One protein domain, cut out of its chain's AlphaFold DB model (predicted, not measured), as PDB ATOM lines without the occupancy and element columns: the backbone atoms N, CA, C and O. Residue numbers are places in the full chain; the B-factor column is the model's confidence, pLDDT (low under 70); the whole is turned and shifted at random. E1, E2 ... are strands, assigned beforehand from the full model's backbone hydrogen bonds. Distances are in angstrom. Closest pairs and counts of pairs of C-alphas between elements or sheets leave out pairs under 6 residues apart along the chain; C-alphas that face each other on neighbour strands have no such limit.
ATOM      1  N   ILE A 481     -32.456 -30.370 -18.657       96.62
ATOM      2  CA  ILE A 481     -31.488 -29.749 -17.751       96.62
ATOM      3  C   ILE A 481     -30.102 -30.195 -18.206       96.62
ATOM      4  O   ILE A 481     -29.818 -31.398 -18.242       96.62
ATOM      5  N   ASP A 482     -29.260 -29.220 -18.528       96.31
ATOM      6  CA  ASP A 482     -27.892 -29.428 -18.987       96.31
ATOM      7  C   ASP A 482     -26.907 -29.218 -17.833       96.31
ATOM      8  O   ASP A 482     -27.052 -28.294 -17.030       96.31
ATOM      9  N   PHE A 483     -25.917 -30.105 -17.738       95.31
ATOM     10  CA  PHE A 483     -24.862 -30.084 -16.730       95.31
ATOM     11  C   PHE A 483     -23.513 -30.002 -17.428       95.31
ATOM     12  O   PHE A 483     -23.070 -30.967 -18.054       95.31
ATOM     13  N   ASP A 484     -22.846 -28.865 -17.271       93.25
ATOM     14  CA  ASP A 484     -21.553 -28.581 -17.873       93.25
ATOM     15  C   ASP A 484     -20.496 -28.357 -16.793       93.25
ATOM     16  O   ASP A 484     -20.595 -27.443 -15.978       93.25
ATOM     17  N   GLY A 485     -19.472 -29.216 -16.778       89.62
ATOM     18  CA  GLY A 485     -18.320 -29.059 -15.880       89.62
ATOM     19  C   GLY A 485     -17.323 -27.991 -16.348       89.62
ATOM     20  O   GLY A 485     -16.381 -27.676 -15.627       89.62
ATOM     21  N   TYR A 486     -17.505 -27.471 -17.563       89.12
ATOM     22  CA  TYR A 486     -16.715 -26.429 -18.218       89.12
ATOM     23  C   TYR A 486     -17.546 -25.820 -19.361       89.12
ATOM     24  O   TYR A 486     -18.544 -26.409 -19.762       89.12
ATOM     25  N   ASP A 487     -17.146 -24.668 -19.901       90.12
ATOM     26  CA  ASP A 487     -17.854 -24.030 -21.023       90.12
ATOM     27  C   ASP A 487     -17.843 -24.934 -22.280       90.12
ATOM     28  O   ASP A 487     -16.758 -25.245 -22.784       90.12
ATOM     29  N   PRO A 488     -19.005 -25.362 -22.817       89.06
ATOM     30  CA  PRO A 488     -19.059 -26.235 -23.990       89.06
ATOM     31  C   PRO A 488     -18.683 -25.532 -25.312       89.06
ATOM     32  O   PRO A 488     -18.509 -26.218 -26.324       89.06
ATOM     33  N   ILE A 489     -18.538 -24.197 -25.342       90.31
ATOM     34  CA  ILE A 489     -18.138 -23.391 -26.519       90.31
ATOM     35  C   ILE A 489     -18.998 -23.726 -27.758       90.31
ATOM     36  O   ILE A 489     -18.506 -24.022 -28.849       90.31
ATOM     37  N   GLY A 490     -20.321 -23.741 -27.575       88.94
ATOM     38  CA  GLY A 490     -21.292 -23.995 -28.647       88.94
ATOM     39  C   GLY A 490     -21.445 -25.461 -29.081       88.94
ATOM     40  O   GLY A 490     -22.134 -25.719 -30.066       88.94
ATOM     41  N   GLN A 491     -20.825 -26.415 -28.380       93.44
ATOM     42  CA  GLN A 491     -21.079 -27.853 -28.552       93.44
ATOM     43  C   GLN A 491     -22.211 -28.347 -27.635       93.44
ATOM     44  O   GLN A 491     -22.720 -27.603 -26.800       93.44
ATOM     45  N   ASP A 492     -22.593 -29.619 -27.781       93.88
ATOM     46  CA  ASP A 492     -23.522 -30.299 -26.871       93.88
ATOM     47  C   ASP A 492     -23.038 -30.207 -25.402       93.88
ATOM     48  O   ASP A 492     -21.820 -30.220 -25.168       93.88
ATOM     49  N   PRO A 493     -23.947 -30.190 -24.410       95.19
ATOM     50  CA  PRO A 493     -23.579 -30.147 -22.995       95.19
ATOM     51  C   PRO A 493     -22.894 -31.446 -22.551       95.19
ATOM     52  O   PRO A 493     -23.094 -32.509 -23.145       95.19
ATOM     53  N   SER A 494     -22.107 -31.386 -21.480       94.69
ATOM     54  CA  SER A 494     -21.324 -32.511 -20.947       94.69
ATOM     55  C   SER A 494     -22.218 -33.673 -20.502       94.69
ATOM     56  O   SER A 494     -21.927 -34.839 -20.797       94.69
ATOM     57  N   ALA A 495     -23.330 -33.356 -19.839       96.75
ATOM     58  CA  ALA A 495     -24.393 -34.292 -19.506       96.75
ATOM     59  C   ALA A 495     -25.766 -33.612 -19.546       96.75
ATOM     60  O   ALA A 495     -25.882 -32.399 -19.387       96.75
ATOM     61  N   ARG A 496     -26.818 -34.408 -19.747       97.62
ATOM     62  CA  ARG A 496     -28.199 -33.933 -19.866       97.62
ATOM     63  C   ARG A 496     -29.178 -34.899 -19.217       97.62
ATOM     64  O   ARG A 496     -29.069 -36.114 -19.392       97.62
ATOM     65  N   ILE A 497     -30.181 -34.339 -18.548       97.88
ATOM     66  CA  ILE A 497     -31.426 -35.037 -18.210       97.88
ATOM     67  C   ILE A 497     -32.534 -34.427 -19.059       97.88
ATOM     68  O   ILE A 497     -32.705 -33.211 -19.057       97.88
ATOM     69  N   GLN A 498     -33.274 -35.253 -19.792       96.62
ATOM     70  CA  GLN A 498     -34.248 -34.777 -20.770       96.62
ATOM     71  C   GLN A 498     -35.522 -35.625 -20.786       96.62
ATOM     72  O   GLN A 498     -35.461 -36.852 -20.689       96.62
ATOM     73  N   SER A 499     -36.667 -34.964 -20.974       96.25
ATOM     74  CA  SER A 499     -37.898 -35.624 -21.408       96.25
ATOM     75  C   SER A 499     -37.883 -35.870 -22.919       96.25
ATOM     76  O   SER A 499     -37.430 -35.029 -23.692       96.25
ATOM     77  N   LEU A 500     -38.376 -37.023 -23.356       94.69
ATOM     78  CA  LEU A 500     -38.537 -37.357 -24.771       94.69
ATOM     79  C   LEU A 500     -39.974 -37.803 -25.004       94.69
ATOM     80  O   LEU A 500     -40.337 -38.913 -24.617       94.69
ATOM     81  N   ASP A 501     -40.780 -36.939 -25.610       94.94
ATOM     82  CA  ASP A 501     -42.147 -37.234 -26.032       94.94
ATOM     83  C   ASP A 501     -42.157 -38.486 -26.923       94.94
ATOM     84  O   ASP A 501     -41.361 -38.613 -27.860       94.94
ATOM     85  N   ASP A 502     -43.031 -39.438 -26.607       93.06
ATOM     86  CA  ASP A 502     -43.185 -40.680 -27.366       93.06
ATOM     87  C   ASP A 502     -44.255 -40.589 -28.467       93.06
ATOM     88  O   ASP A 502     -44.543 -41.573 -29.151       93.06
ATOM     89  N   GLY A 503     -44.824 -39.398 -28.671       91.94
ATOM     90  CA  GLY A 503     -45.929 -39.123 -29.584       91.94
ATOM     91  C   GLY A 503     -47.281 -39.616 -29.064       91.94
ATOM     92  O   GLY A 503     -48.250 -39.629 -29.822       91.94
ATOM     93  N   LYS A 504     -47.361 -40.056 -27.800       93.06
ATOM     94  CA  LYS A 504     -48.559 -40.665 -27.197       93.06
ATOM     95  C   LYS A 504     -48.989 -39.955 -25.915       93.06
ATOM     96  O   LYS A 504     -49.560 -40.583 -25.027       93.06
ATOM     97  N   PHE A 505     -48.732 -38.647 -25.828       90.31
ATOM     98  CA  PHE A 505     -49.033 -37.820 -24.649       90.31
ATOM     99  C   PHE A 505     -48.324 -38.310 -23.378       90.31
ATOM    100  O   PHE A 505     -48.798 -38.106 -22.260       90.31
ATOM    101  N   SER A 506     -47.178 -38.961 -23.551       92.50
ATOM    102  CA  SER A 506     -46.298 -39.362 -22.468       92.50
ATOM    103  C   SER A 506     -44.849 -39.112 -22.873       92.50
ATOM    104  O   SER A 506     -44.558 -38.696 -23.994       92.50
ATOM    105  N   SER A 507     -43.912 -39.269 -21.945       94.31
ATOM    106  CA  SER A 507     -42.504 -39.029 -22.246       94.31
ATOM    107  C   SER A 507     -41.623 -40.058 -21.575       94.31
ATOM    108  O   SER A 507     -41.884 -40.505 -20.459       94.31
ATOM    109  N   HIS A 508     -40.552 -40.423 -22.262       96.19
ATOM    110  CA  HIS A 508     -39.426 -41.108 -21.657       96.19
ATOM    111  C   HIS A 508     -38.583 -40.102 -20.866       96.19
ATOM    112  O   HIS A 508     -38.534 -38.922 -21.214       96.19
ATOM    113  N   LEU A 509     -37.884 -40.573 -19.836       97.44
ATOM    114  CA  LEU A 509     -36.826 -39.826 -19.163       97.44
ATOM    115  C   LEU A 509     -35.479 -40.409 -19.587       97.44
ATOM    116  O   LEU A 509     -35.215 -41.590 -19.356       97.44
ATOM    117  N   ALA A 510     -34.635 -39.594 -20.207       97.06
ATOM    118  CA  ALA A 510     -33.322 -40.004 -20.682       97.06
ATOM    119  C   ALA A 510     -32.206 -39.290 -19.912       97.06
ATOM    120  O   ALA A 510     -32.277 -38.088 -19.648       97.06
ATOM    121  N   PHE A 511     -31.160 -40.049 -19.595       98.00
ATOM    122  CA  PHE A 511     -29.899 -39.563 -19.050       98.00
ATOM    123  C   PHE A 511     -28.829 -39.733 -20.122       98.00
ATOM    124  O   PHE A 511     -28.544 -40.852 -20.568       98.00
ATOM    125  N   LEU A 512     -28.241 -38.618 -20.538       97.44
ATOM    126  CA  LEU A 512     -27.257 -38.569 -21.604       97.44
ATOM    127  C   LEU A 512     -25.934 -38.024 -21.073       97.44
ATOM    128  O   LEU A 512     -25.908 -37.121 -20.238       97.44
ATOM    129  N   SER A 513     -24.834 -38.550 -21.596       95.88
ATOM    130  CA  SER A 513     -23.500 -37.979 -21.410       95.88
ATOM    131  C   SER A 513     -22.743 -38.000 -22.726       95.88
ATOM    132  O   SER A 513     -22.991 -38.862 -23.577       95.88
ATOM    133  N   LYS A 514     -21.817 -37.055 -22.909       93.75
ATOM    134  CA  LYS A 514     -20.932 -37.068 -24.079       93.75
ATOM    135  C   LYS A 514     -20.096 -38.347 -24.095       93.75
ATOM    136  O   LYS A 514     -19.773 -38.927 -23.053       93.75
ATOM    137  N   GLU A 515     -19.737 -38.805 -25.289       92.62
ATOM    138  CA  GLU A 515     -18.642 -39.769 -25.403       92.62
ATOM    139  C   GLU A 515     -17.321 -39.105 -24.955       92.62
ATOM    140  O   GLU A 515     -17.092 -37.931 -25.262       92.62
ATOM    141  N   PRO A 516     -16.455 -39.802 -24.198       91.12
ATOM    142  CA  PRO A 516     -15.253 -39.205 -23.613       91.12
ATOM    143  C   PRO A 516     -14.186 -38.842 -24.666       91.12
ATOM    144  O   PRO A 516     -14.234 -39.306 -25.802       91.12
ATOM    145  N   ASN A 517     -13.178 -38.064 -24.247       90.25
ATOM    146  CA  ASN A 517     -11.937 -37.716 -24.972       90.25
ATOM    147  C   ASN A 517     -11.981 -36.579 -26.016       90.25
ATOM    148  O   ASN A 517     -10.927 -36.244 -26.552       90.25
ATOM    149  N   ALA A 518     -13.122 -35.933 -26.287       90.06
ATOM    150  CA  ALA A 518     -13.150 -34.714 -27.111       90.06
ATOM    151  C   ALA A 518     -14.369 -33.817 -26.823       90.06
ATOM    152  O   ALA A 518     -15.478 -34.314 -26.638       90.06
ATOM    153  N   ASN A 519     -14.192 -32.486 -26.866       86.88
ATOM    154  CA  ASN A 519     -15.303 -31.536 -26.679       86.88
ATOM    155  C   ASN A 519     -16.343 -31.602 -27.817       86.88
ATOM    156  O   ASN A 519     -17.520 -31.340 -27.603       86.88
ATOM    157  N   ALA A 520     -15.951 -31.978 -29.034       92.00
ATOM    158  CA  ALA A 520     -16.884 -32.075 -30.161       92.00
ATOM    159  C   ALA A 520     -17.775 -33.337 -30.129       92.00
ATOM    160  O   ALA A 520     -18.666 -33.480 -30.970       92.00
ATOM    161  N   ASN A 521     -17.545 -34.262 -29.189       94.25
ATOM    162  CA  ASN A 521     -18.313 -35.501 -29.105       94.25
ATOM    163  C   ASN A 521     -19.783 -35.232 -28.780       94.25
ATOM    164  O   ASN A 521     -20.113 -34.340 -28.004       94.25
ATOM    165  N   LYS A 522     -20.672 -36.033 -29.367       95.00
ATOM    166  CA  LYS A 522     -22.119 -35.887 -29.194       95.00
ATOM    167  C   LYS A 522     -22.612 -36.532 -27.908       95.00
ATOM    168  O   LYS A 522     -21.993 -37.470 -27.393       95.00
ATOM    169  N   LEU A 523     -23.742 -36.033 -27.406       95.19
ATOM    170  CA  LEU A 523     -24.485 -36.713 -26.351       95.19
ATOM    171  C   LEU A 523     -24.889 -38.111 -26.814       95.19
ATOM    172  O   LEU A 523     -25.431 -38.298 -27.904       95.19
ATOM    173  N   LYS A 524     -24.683 -39.088 -25.936       95.00
ATOM    174  CA  LYS A 524     -25.219 -40.432 -26.091       95.00
ATOM    175  C   LYS A 524     -26.103 -40.756 -24.913       95.00
ATOM    176  O   LYS A 524     -25.746 -40.524 -23.759       95.00
ATOM    177  N   GLU A 525     -27.250 -41.332 -25.214       95.88
ATOM    178  CA  GLU A 525     -28.129 -41.848 -24.188       95.88
ATOM    179  C   GLU A 525     -27.487 -43.042 -23.482       95.88
ATOM    180  O   GLU A 525     -27.094 -44.028 -24.110       95.88
ATOM    181  N   ARG A 526     -27.342 -42.924 -22.163       95.44
ATOM    182  CA  ARG A 526     -26.748 -43.959 -21.314       95.44
ATOM    183  C   ARG A 526     -27.817 -44.746 -20.580       95.44
ATOM    184  O   ARG A 526     -27.685 -45.962 -20.453       95.44
ATOM    185  N   VAL A 527     -28.855 -44.051 -20.113       97.62
ATOM    186  CA  VAL A 527     -29.988 -44.643 -19.401       97.62
ATOM    187  C   VAL A 527     -31.292 -44.051 -19.919       97.62
ATOM    188  O   VAL A 527     -31.404 -42.834 -20.062       97.62
ATOM    189  N   ARG A 528     -32.293 -44.904 -20.130       96.62
ATOM    190  CA  ARG A 528     -33.672 -44.511 -20.430       96.62
ATOM    191  C   ARG A 528     -34.627 -45.117 -19.428       96.62
ATOM    192  O   ARG A 528     -34.553 -46.310 -19.176       96.62
ATOM    193  N   ILE A 529     -35.586 -44.334 -18.958       97.69
ATOM    194  CA  ILE A 529     -36.831 -44.827 -18.372       97.69
ATOM    195  C   ILE A 529     -37.929 -44.541 -19.392       97.69
ATOM    196  O   ILE A 529     -38.232 -43.385 -19.679       97.69
ATOM    197  N   SER A 530     -38.485 -45.584 -19.998       96.06
ATOM    198  CA  SER A 530     -39.585 -45.431 -20.953       96.06
ATOM    199  C   SER A 530     -40.867 -44.953 -20.259       96.06
ATOM    200  O   SER A 530     -41.009 -45.066 -19.042       96.06
ATOM    201  N   SER A 531     -41.842 -44.483 -21.038       95.25
ATOM    202  CA  SER A 531     -43.156 -44.053 -20.538       95.25
ATOM    203  C   SER A 531     -43.957 -45.222 -19.949       95.25
ATOM    204  O   SER A 531     -44.835 -45.016 -19.118       95.25
ATOM    205  N   ALA A 532     -43.599 -46.461 -20.311       94.81
ATOM    206  CA  ALA A 532     -44.117 -47.695 -19.720       94.81
ATOM    207  C   ALA A 532     -43.420 -48.099 -18.399       94.81
ATOM    208  O   ALA A 532     -43.783 -49.110 -17.803       94.81
ATOM    209  N   GLY A 533     -42.406 -47.351 -17.941       94.69
ATOM    210  CA  GLY A 533     -41.659 -47.633 -16.707       94.69
ATOM    211  C   GLY A 533     -40.505 -48.635 -16.849       94.69
ATOM    212  O   GLY A 533     -39.915 -49.031 -15.845       94.69
ATOM    213  N   ASN A 534     -40.161 -49.040 -18.077       96.38
ATOM    214  CA  ASN A 534     -39.034 -49.938 -18.353       96.38
ATOM    215  C   ASN A 534     -37.708 -49.171 -18.437       96.38
ATOM    216  O   ASN A 534     -37.656 -48.129 -19.094       96.38
ATOM    217  N   VAL A 535     -36.646 -49.707 -17.825       97.81
ATOM    218  CA  VAL A 535     -35.312 -49.095 -17.759       97.81
ATOM    219  C   VAL A 535     -34.356 -49.737 -18.765       97.81
ATOM    220  O   VAL A 535     -34.150 -50.948 -18.745       97.81
ATOM    221  N   GLY A 536     -33.742 -48.933 -19.627       96.00
ATOM    222  CA  GLY A 536     -32.670 -49.337 -20.536       96.00
ATOM    223  C   GLY A 536     -31.338 -48.766 -20.066       96.00
ATOM    224  O   GLY A 536     -31.266 -47.576 -19.781       96.00
ATOM    225  N   ILE A 537     -30.292 -49.587 -19.985       95.69
ATOM    226  CA  ILE A 537     -28.909 -49.155 -19.727       95.69
ATOM    227  C   ILE A 537     -28.058 -49.582 -20.922       95.69
ATOM    228  O   ILE A 537     -28.021 -50.763 -21.265       95.69
ATOM    229  N   GLY A 538     -27.405 -48.622 -21.579       92.19
ATOM    230  CA  GLY A 538     -26.653 -48.857 -22.820       92.19
ATOM    231  C   GLY A 538     -27.525 -49.117 -24.058       92.19
ATOM    232  O   GLY A 538     -27.004 -49.468 -25.112       92.19
ATOM    233  N   THR A 539     -28.843 -48.927 -23.949       92.44
ATOM    234  CA  THR A 539     -29.825 -49.026 -25.041       92.44
ATOM    235  C   THR A 539     -30.896 -47.949 -24.881       92.44
ATOM    236  O   THR A 539     -31.276 -47.624 -23.755       92.44
ATOM    237  N   ASN A 540     -31.400 -47.433 -26.002       92.06
ATOM    238  CA  ASN A 540     -32.532 -46.504 -26.054       92.06
ATOM    239  C   ASN A 540     -33.888 -47.204 -26.272       92.06
ATOM    240  O   ASN A 540     -34.927 -46.547 -26.269       92.06
ATOM    241  N   ASP A 541     -33.885 -48.531 -26.414       92.12
ATOM    242  CA  ASP A 541     -35.084 -49.360 -26.496       92.12
ATOM    243  C   ASP A 541     -35.048 -50.458 -25.417       92.12
ATOM    244  O   ASP A 541     -34.493 -51.550 -25.630       92.12
ATOM    245  N   PRO A 542     -35.618 -50.195 -24.225       93.12
ATOM    246  CA  PRO A 542     -35.744 -51.211 -23.188       93.12
ATOM    247  C   PRO A 542     -36.744 -52.328 -23.550       93.12
ATOM    248  O   PRO A 542     -36.757 -53.364 -22.881       93.12
ATOM    249  N   GLY A 543     -37.542 -52.172 -24.617       90.88
ATOM    250  CA  GLY A 543     -38.563 -53.129 -25.032       90.88
ATOM    251  C   GLY A 543     -39.631 -53.355 -23.959       90.88
ATOM    252  O   GLY A 543     -40.024 -52.438 -23.235       90.88
ATOM    253  N   THR A 544     -40.097 -54.599 -23.836       91.62
ATOM    254  CA  THR A 544     -41.112 -55.020 -22.851       91.62
ATOM    255  C   THR A 544     -40.533 -55.411 -21.487       91.62
ATOM    256  O   THR A 544     -41.292 -55.690 -20.562       91.62
ATOM    257  N   ASN A 545     -39.206 -55.463 -21.341       89.62
ATOM    258  CA  ASN A 545     -38.549 -55.890 -20.105       89.62
ATOM    259  C   ASN A 545     -38.392 -54.719 -19.133       89.62
ATOM    260  O   ASN A 545     -37.984 -53.636 -19.538       89.62
ATOM    261  N   ARG A 546     -38.617 -54.945 -17.830       93.12
ATOM    262  CA  ARG A 546     -38.497 -53.884 -16.808       93.12
ATOM    263  C   ARG A 546     -37.089 -53.301 -16.679       93.12
ATOM    264  O   ARG A 546     -36.960 -52.120 -16.373       93.12
ATOM    265  N   LEU A 547     -36.057 -54.115 -16.899       95.12
ATOM    266  CA  LEU A 547     -34.661 -53.694 -16.969       95.12
ATOM    267  C   LEU A 547     -33.988 -54.415 -18.138       95.12
ATOM    268  O   LEU A 547     -33.949 -55.646 -18.167       95.12
ATOM    269  N   ARG A 548     -33.439 -53.654 -19.081       94.44
ATOM    270  CA  ARG A 548     -32.607 -54.153 -20.174       94.44
ATOM    271  C   ARG A 548     -31.234 -53.506 -20.076       94.44
ATOM    272  O   ARG A 548     -31.112 -52.297 -20.240       94.44
ATOM    273  N   ILE A 549     -30.205 -54.312 -19.846       93.56
ATOM    274  CA  ILE A 549     -28.813 -53.862 -19.909       93.56
ATOM    275  C   ILE A 549     -28.221 -54.385 -21.211       93.56
ATOM    276  O   ILE A 549     -28.290 -55.579 -21.495       93.56
ATOM    277  N   SER A 550     -27.702 -53.495 -22.047       90.19
ATOM    278  CA  SER A 550     -27.148 -53.839 -23.353       90.19
ATOM    279  C   SER A 550     -25.731 -53.301 -23.471       90.19
ATOM    280  O   SER A 550     -25.482 -52.103 -23.372       90.19
ATOM    281  N   ARG A 551     -24.798 -54.227 -23.670       86.50
ATOM    282  CA  ARG A 551     -23.390 -53.980 -23.960       86.50
ATOM    283  C   ARG A 551     -22.903 -55.157 -24.794       86.50
ATOM    284  O   ARG A 551     -23.192 -56.298 -24.436       86.50
ATOM    285  N   GLN A 552     -22.207 -54.859 -25.883       84.94
ATOM    286  CA  GLN A 552     -21.430 -55.845 -26.624       84.94
ATOM    287  C   GLN A 552     -20.078 -55.997 -25.920       84.94
ATOM    288  O   GLN A 552     -19.449 -54.983 -25.605       84.94
ATOM    289  N   ILE A 553     -19.677 -57.231 -25.611       80.31
ATOM    290  CA  ILE A 553     -18.463 -57.515 -24.833       80.31
ATOM    291  C   ILE A 553     -17.235 -57.500 -25.753       80.31
ATOM    292  O   ILE A 553     -16.156 -57.095 -25.324       80.31
ATOM    293  N   GLY A 554     -17.404 -57.864 -27.029       83.88
ATOM    294  CA  GLY A 554     -16.328 -57.902 -28.024       83.88
ATOM    295  C   GLY A 554     -15.471 -59.169 -27.961       83.88
ATOM    296  O   GLY A 554     -14.407 -59.206 -28.576       83.88
ATOM    297  N   SER A 555     -15.897 -60.183 -27.200       81.56
ATOM    298  CA  SER A 555     -15.228 -61.481 -27.065       81.56
ATOM    299  C   SER A 555     -16.209 -62.563 -26.598       81.56
ATOM    300  O   SER A 555     -17.112 -62.283 -25.810       81.56
ATOM    301  N   ASP A 556     -15.970 -63.799 -27.041       84.00
ATOM    302  CA  ASP A 556     -16.621 -65.026 -26.553       84.00
ATOM    303  C   ASP A 556     -15.722 -65.864 -25.641       84.00
ATOM    304  O   ASP A 556     -16.115 -66.923 -25.160       84.00
ATOM    305  N   ASP A 557     -14.495 -65.412 -25.400       81.00
ATOM    306  CA  ASP A 557     -13.580 -66.078 -24.485       81.00
ATOM    307  C   ASP A 557     -13.801 -65.530 -23.072       81.00
ATOM    308  O   ASP A 557     -13.297 -64.438 -22.834       81.00
ATOM    309  N   PRO A 558     -14.432 -66.255 -22.120       75.38
ATOM    310  CA  PRO A 558     -14.680 -65.817 -20.738       75.38
ATOM    311  C   PRO A 558     -13.402 -65.643 -19.891       75.38
ATOM    312  O   PRO A 558     -13.486 -65.351 -18.696       75.38
ATOM    313  N   SER A 559     -12.210 -65.734 -20.496       71.50
ATOM    314  CA  SER A 559     -10.925 -65.341 -19.909       71.50
ATOM    315  C   SER A 559     -10.297 -64.063 -20.507       71.50
ATOM    316  O   SER A 559      -9.542 -63.379 -19.812       71.50
ATOM    317  N   ALA A 560     -10.665 -63.656 -21.731       60.75
ATOM    318  CA  ALA A 560     -10.141 -62.457 -22.398       60.75
ATOM    319  C   ALA A 560     -10.580 -61.138 -21.723       60.75
ATOM    320  O   ALA A 560     -11.762 -60.853 -21.591       60.75
ATOM    321  N   SER A 561      -9.643 -60.283 -21.305       58.00
ATOM    322  CA  SER A 561      -9.949 -59.000 -20.634       58.00
ATOM    323  C   SER A 561     -10.822 -59.106 -19.370       58.00
ATOM    324  O   SER A 561     -11.505 -58.146 -19.044       58.00
ATOM    325  N   GLN A 562     -10.822 -60.243 -18.651       57.16
ATOM    326  CA  GLN A 562     -11.474 -60.449 -17.331       57.16
ATOM    327  C   GLN A 562     -12.915 -59.865 -17.187       57.16
ATOM    328  O   GLN A 562     -13.397 -59.593 -16.084       57.16
ATOM    329  N   HIS A 563     -13.584 -59.735 -18.337       64.75
ATOM    330  CA  HIS A 563     -14.991 -59.528 -18.681       64.75
ATOM    331  C   HIS A 563     -15.790 -58.410 -18.013       64.75
ATOM    332  O   HIS A 563     -16.316 -58.537 -16.898       64.75
ATOM    333  N   ASP A 564     -15.987 -57.351 -18.801       71.44
ATOM    334  CA  ASP A 564     -16.969 -56.274 -18.638       71.44
ATOM    335  C   ASP A 564     -18.401 -56.751 -18.954       71.44
ATOM    336  O   ASP A 564     -19.047 -56.287 -19.900       71.44
ATOM    337  N   TYR A 565     -18.900 -57.710 -18.176       82.06
ATOM    338  CA  TYR A 565     -20.266 -58.212 -18.313       82.06
ATOM    339  C   TYR A 565     -21.323 -57.121 -18.076       82.06
ATOM    340  O   TYR A 565     -21.073 -56.094 -17.446       82.06
ATOM    341  N   GLN A 566     -22.540 -57.366 -18.565       88.94
ATOM    342  CA  GLN A 566     -23.658 -56.427 -18.470       88.94
ATOM    343  C   GLN A 566     -24.042 -56.117 -17.010       88.94
ATOM    344  O   GLN A 566     -24.407 -54.981 -16.715       88.94
ATOM    345  N   LEU A 567     -23.946 -57.087 -16.091       90.25
ATOM    346  CA  LEU A 567     -24.180 -56.871 -14.663       90.25
ATOM    347  C   LEU A 567     -23.016 -57.389 -13.817       90.25
ATOM    348  O   LEU A 567     -22.599 -58.540 -13.928       90.25
ATOM    349  N   GLU A 568     -22.558 -56.542 -12.901       87.44
ATOM    350  CA  GLU A 568     -21.501 -56.849 -11.947       87.44
ATOM    351  C   GLU A 568     -21.933 -56.442 -10.531       87.44
ATOM    352  O   GLU A 568     -22.457 -55.350 -10.316       87.44
ATOM    353  N   ILE A 569     -21.694 -57.317  -9.554       88.19
ATOM    354  CA  ILE A 569     -21.927 -57.079  -8.129       88.19
ATOM    355  C   ILE A 569     -20.579 -57.119  -7.407       88.19
ATOM    356  O   ILE A 569     -19.879 -58.134  -7.426       88.19
ATOM    357  N   ARG A 570     -20.224 -56.020  -6.734       84.56
ATOM    358  CA  ARG A 570     -18.993 -55.890  -5.944       84.56
ATOM    359  C   ARG A 570     -19.316 -55.669  -4.475       84.56
ATOM    360  O   ARG A 570     -20.198 -54.888  -4.144       84.56
ATOM    361  N   ASN A 571     -18.527 -56.286  -3.599       79.81
ATOM    362  CA  ASN A 571     -18.565 -56.037  -2.153       79.81
ATOM    363  C   ASN A 571     -17.459 -55.050  -1.706       79.81
ATOM    364  O   ASN A 571     -16.962 -55.125  -0.591       79.81
ATOM    365  N   GLY A 572     -16.967 -54.193  -2.611       72.94
ATOM    366  CA  GLY A 572     -15.930 -53.186  -2.324       72.94
ATOM    367  C   GLY A 572     -14.506 -53.710  -2.053       72.94
ATOM    368  O   GLY A 572     -13.578 -52.911  -1.977       72.94
ATOM    369  N   ILE A 573     -14.296 -55.027  -1.936       66.06
ATOM    370  CA  ILE A 573     -12.981 -55.626  -1.652       66.06
ATOM    371  C   ILE A 573     -12.217 -55.898  -2.959       66.06
ATOM    372  O   ILE A 573     -12.438 -56.913  -3.623       66.06
ATOM    373  N   GLY A 574     -11.269 -55.016  -3.288       71.75
ATOM    374  CA  GLY A 574     -10.302 -55.199  -4.376       71.75
ATOM    375  C   GLY A 574     -10.939 -55.434  -5.750       71.75
ATOM    376  O   GLY A 574     -11.983 -54.879  -6.085       71.75
ATOM    377  N   ASN A 575     -10.304 -56.291  -6.549       75.75
ATOM    378  CA  ASN A 575     -10.710 -56.590  -7.924       75.75
ATOM    379  C   ASN A 575     -11.740 -57.733  -8.029       75.75
ATOM    380  O   ASN A 575     -11.823 -58.384  -9.072       75.75
ATOM    381  N   ARG A 576     -12.485 -58.018  -6.953       78.06
ATOM    382  CA  ARG A 576     -13.385 -59.175  -6.859       78.06
ATOM    383  C   ARG A 576     -14.826 -58.792  -7.150       78.06
ATOM    384  O   ARG A 576     -15.339 -57.828  -6.578       78.06
ATOM    385  N   ALA A 577     -15.493 -59.582  -7.982       82.38
ATOM    386  CA  ALA A 577     -16.898 -59.370  -8.297       82.38
ATOM    387  C   ALA A 577     -17.623 -60.671  -8.638       82.38
ATOM    388  O   ALA A 577     -17.013 -61.639  -9.084       82.38
ATOM    389  N   PHE A 578     -18.937 -60.664  -8.470       86.94
ATOM    390  CA  PHE A 578     -19.834 -61.636  -9.079       86.94
ATOM    391  C   PHE A 578     -20.431 -61.019 -10.337       86.94
ATOM    392  O   PHE A 578     -20.968 -59.913 -10.280       86.94
ATOM    393  N   ALA A 579     -20.322 -61.708 -11.465       86.12
ATOM    394  CA  ALA A 579     -20.769 -61.191 -12.744       86.12
ATOM    395  C   ALA A 579     -21.793 -62.108 -13.411       86.12
ATOM    396  O   ALA A 579     -21.702 -63.337 -13.332       86.12
ATOM    397  N   ILE A 580     -22.757 -61.468 -14.073       89.75
ATOM    398  CA  ILE A 580     -23.792 -62.101 -14.885       89.75
ATOM    399  C   ILE A 580     -23.769 -61.428 -16.250       89.75
ATOM    400  O   ILE A 580     -23.886 -60.202 -16.343       89.75
ATOM    401  N   GLY A 581     -23.656 -62.216 -17.312       88.44
ATOM    402  CA  GLY A 581     -23.660 -61.648 -18.649       88.44
ATOM    403  C   GLY A 581     -23.918 -62.638 -19.764       88.44
ATOM    404  O   GLY A 581     -23.987 -63.847 -19.553       88.44
ATOM    405  N   LEU A 582     -24.084 -62.074 -20.955       88.62
ATOM    406  CA  LEU A 582     -24.233 -62.787 -22.213       88.62
ATOM    407  C   LEU A 582     -23.035 -62.436 -23.094       88.62
ATOM    408  O   LEU A 582     -22.792 -61.249 -23.329       88.62
ATOM    409  N   LEU A 583     -22.303 -63.453 -23.544       87.00
ATOM    410  CA  LEU A 583     -21.220 -63.323 -24.518       87.00
ATOM    411  C   LEU A 583     -21.787 -63.002 -25.911       87.00
ATOM    412  O   LEU A 583     -22.980 -63.208 -26.163       87.00
ATOM    413  N   ASP A 584     -20.948 -62.502 -26.815       87.12
ATOM    414  CA  ASP A 584     -21.370 -62.024 -28.140       87.12
ATOM    415  C   ASP A 584     -21.987 -63.151 -29.006       87.12
ATOM    416  O   ASP A 584     -22.930 -62.914 -29.763       87.12
ATOM    417  N   GLY A 585     -21.536 -64.395 -28.829       86.38
ATOM    418  CA  GLY A 585     -22.039 -65.630 -29.432       86.38
ATOM    419  C   GLY A 585     -23.273 -66.218 -28.736       86.38
ATOM    420  O   GLY A 585     -23.754 -67.283 -29.124       86.38
ATOM    421  N   GLY A 586     -23.811 -65.541 -27.714       85.62
ATOM    422  CA  GLY A 586     -25.088 -65.875 -27.075       85.62
ATOM    423  C   GLY A 586     -25.010 -66.853 -25.898       85.62
ATOM    424  O   GLY A 586     -26.047 -67.278 -25.389       85.62
ATOM    425  N   GLN A 587     -23.813 -67.213 -25.433       87.31
ATOM    426  CA  GLN A 587     -23.642 -68.032 -24.229       87.31
ATOM    427  C   GLN A 587     -23.773 -67.171 -22.965       87.31
ATOM    428  O   GLN A 587     -23.193 -66.092 -22.872       87.31
ATOM    429  N   ALA A 588     -24.536 -67.648 -21.979       88.69
ATOM    430  CA  ALA A 588     -24.681 -66.974 -20.691       88.69
ATOM    431  C   ALA A 588     -23.582 -67.409 -19.714       88.69
ATOM    432  O   ALA A 588     -23.250 -68.592 -19.632       88.69
ATOM    433  N   VAL A 589     -23.067 -66.460 -18.932       85.75
ATOM    434  CA  VAL A 589     -22.037 -66.697 -17.916       85.75
ATOM    435  C   VAL A 589     -22.520 -66.228 -16.548       85.75
ATOM    436  O   VAL A 589     -23.100 -65.148 -16.406       85.75
ATOM    437  N   LEU A 590     -22.246 -67.056 -15.537       90.00
ATOM    438  CA  LEU A 590     -22.426 -66.763 -14.121       90.00
ATOM    439  C   LEU A 590     -21.137 -67.118 -13.378       90.00
ATOM    440  O   LEU A 590     -20.833 -68.300 -13.220       90.00
ATOM    441  N   GLN A 591     -20.356 -66.124 -12.953       84.12
ATOM    442  CA  GLN A 591     -19.010 -66.396 -12.437       84.12
ATOM    443  C   GLN A 591     -18.536 -65.374 -11.402       84.12
ATOM    444  O   GLN A 591     -18.855 -64.187 -11.469       84.12
ATOM    445  N   VAL A 592     -17.728 -65.843 -10.445       83.12
ATOM    446  CA  VAL A 592     -16.943 -64.986  -9.548       83.12
ATOM    447  C   VAL A 592     -15.588 -64.691 -10.197       83.12
ATOM    448  O   VAL A 592     -14.868 -65.616 -10.572       83.12
ATOM    449  N   LYS A 593     -15.225 -63.411 -10.321       75.12
ATOM    450  CA  LYS A 593     -13.993 -62.945 -10.981       75.12
ATOM    451  C   LYS A 593     -13.036 -62.218 -10.034       75.12
ATOM    452  O   LYS A 593     -13.476 -61.623  -9.052       75.12
ATOM    453  N   GLU A 594     -11.743 -62.232 -10.370       73.62
ATOM    454  CA  GLU A 594     -10.665 -61.461  -9.727       73.62
ATOM    455  C   GLU A 594      -9.705 -60.916 -10.806       73.62
ATOM    456  O   GLU A 594      -9.097 -61.687 -11.544       73.62
ATOM    457  N   VAL A 595      -9.588 -59.583 -10.932       59.88
ATOM    458  CA  VAL A 595      -8.874 -58.908 -12.048       59.88
ATOM    459  C   VAL A 595      -7.340 -58.862 -11.860       59.88
ATOM    460  O   VAL A 595      -6.730 -57.818 -12.018       59.88
ATOM    461  N   ASN A 596      -6.694 -59.946 -11.421       60.91
ATOM    462  CA  ASN A 596      -5.225 -60.080 -11.406       60.91
ATOM    463  C   ASN A 596      -4.855 -61.568 -11.403       60.91
ATOM    464  O   ASN A 596      -5.055 -62.275 -10.418       60.91
ATOM    465  N   VAL A 597      -4.340 -62.041 -12.537       56.00
ATOM    466  CA  VAL A 597      -3.914 -63.428 -12.764       56.00
ATOM    467  C   VAL A 597      -2.752 -63.800 -11.837       56.00
ATOM    468  O   VAL A 597      -1.632 -63.324 -11.996       56.00
ATOM    469  N   GLY A 598      -3.045 -64.656 -10.859       58.03
ATOM    470  CA  GLY A 598      -2.081 -65.234  -9.916       58.03
ATOM    471  C   GLY A 598      -2.754 -66.040  -8.799       58.03
ATOM    472  O   GLY A 598      -2.228 -67.059  -8.364       58.03
ATOM    473  N   SER A 599      -3.964 -65.647  -8.395       58.75
ATOM    474  CA  SER A 599      -4.840 -66.417  -7.507       58.75
ATOM    475  C   SER A 599      -6.077 -66.872  -8.282       58.75
ATOM    476  O   SER A 599      -6.767 -66.054  -8.879       58.75
ATOM    477  N   GLY A 600      -6.325 -68.183  -8.332       59.69
ATOM    478  CA  GLY A 600      -7.418 -68.775  -9.109       59.69
ATOM    479  C   GLY A 600      -8.807 -68.221  -8.761       59.69
ATOM    480  O   GLY A 600      -9.024 -67.688  -7.667       59.69
ATOM    481  N   TYR A 601      -9.739 -68.366  -9.709       63.91
ATOM    482  CA  TYR A 601     -11.162 -68.061  -9.537       63.91
ATOM    483  C   TYR A 601     -11.683 -68.589  -8.193       63.91
ATOM    484  O   TYR A 601     -11.308 -69.677  -7.758       63.91
ATOM    485  N   LYS A 602     -12.533 -67.808  -7.516       73.38
ATOM    486  CA  LYS A 602     -13.194 -68.263  -6.287       73.38
ATOM    487  C   LYS A 602     -14.395 -69.127  -6.627       73.38
ATOM    488  O   LYS A 602     -15.031 -68.934  -7.663       73.38
ATOM    489  N   ASP A 603     -14.723 -70.026  -5.712       80.69
ATOM    490  CA  ASP A 603     -15.862 -70.914  -5.875       80.69
ATOM    491  C   ASP A 603     -17.162 -70.116  -5.986       80.69
ATOM    492  O   ASP A 603     -17.457 -69.226  -5.180       80.69
ATOM    493  N   LEU A 604     -17.967 -70.463  -6.990       88.06
ATOM    494  CA  LEU A 604     -19.354 -70.035  -7.050       88.06
ATOM    495  C   LEU A 604     -20.161 -70.891  -6.071       88.06
ATOM    496  O   LEU A 604     -20.494 -72.043  -6.341       88.06
ATOM    497  N   LEU A 605     -20.495 -70.306  -4.928       86.88
ATOM    498  CA  LEU A 605     -21.334 -70.942  -3.924       86.88
ATOM    499  C   LEU A 605     -22.815 -70.814  -4.313       86.88
ATOM    500  O   LEU A 605     -23.420 -69.754  -4.147       86.88
ATOM    501  N   LEU A 606     -23.418 -71.897  -4.807       88.81
ATOM    502  CA  LEU A 606     -24.857 -71.967  -5.074       88.81
ATOM    503  C   LEU A 606     -25.587 -72.596  -3.888       88.81
ATOM    504  O   LEU A 606     -25.346 -73.744  -3.531       88.81
TER     505      LEU A 606
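AT A GLANCE: This is residues 481 to 606 of the 768 residues of an uncharacterized protein of Acidobacteria bacterium (UniProt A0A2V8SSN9). With little regular structure, this model is a strongly twisted wall of six strands, E1 to E6, and, beyond its E6 edge, a smaller sheet, E7 to E9. The printed part has 126 residues, 48 in nine named strands, and no named helix: all strand, loose, radius of gyration of the C-alphas 18.2 A, spans 50 by 36 by 28 A. Sheet E1 E2 E3 E4 E5 E6 is mixed, E7 E8 E9 antiparallel.

IN THESE COORDINATES: Find C-alpha 481 at (-31.488, -29.749, -17.751), where E1, residues 481 to 483, begins. Next come E2, 495 to 501, 19.1 A; E3, 507 to 514, 21.7 A; E4, 523 to 529, 16.8 A; E5, 535 to 537; E6, 547 to 549; E7, 567 to 569; E8, 576 to 582, 19.1 A; and E9, 588 to 594, 18.6 A, ending at (-10.665, -61.461, -9.727).

HOW THE PARTS SIT: E1 to E5 form a meander, each strand the antiparallel neighbour and hairpin partner of the one before; look for N 481 and O 497, 2.9 A, N 498 and O 510, 3.0 A, N 511 and O 527, 2.8 A, and N 528 and O 536, 2.9 A, within hydrogen-bond range. E6 is parallel to E5, with N 548 and O 535 at 2.8 A. The closest C-alphas of E6 and E7, Ile 549 and Leu 567, are 7.6 A apart. E7 E8 E9 is a second meander of hairpins, with N 569 and O 578 at 2.8 A and N 579 and O 591 at 2.9 A.

THE WHOLE: The printed part has no cut, and its farthest C-alphas, Phe 505 and Gly 598, are 56.3 A apart. Links E1 to E2 and E6 to E7 are long. pLDDT is under 70 at residues 560 to 563, 573 and 595 to 601.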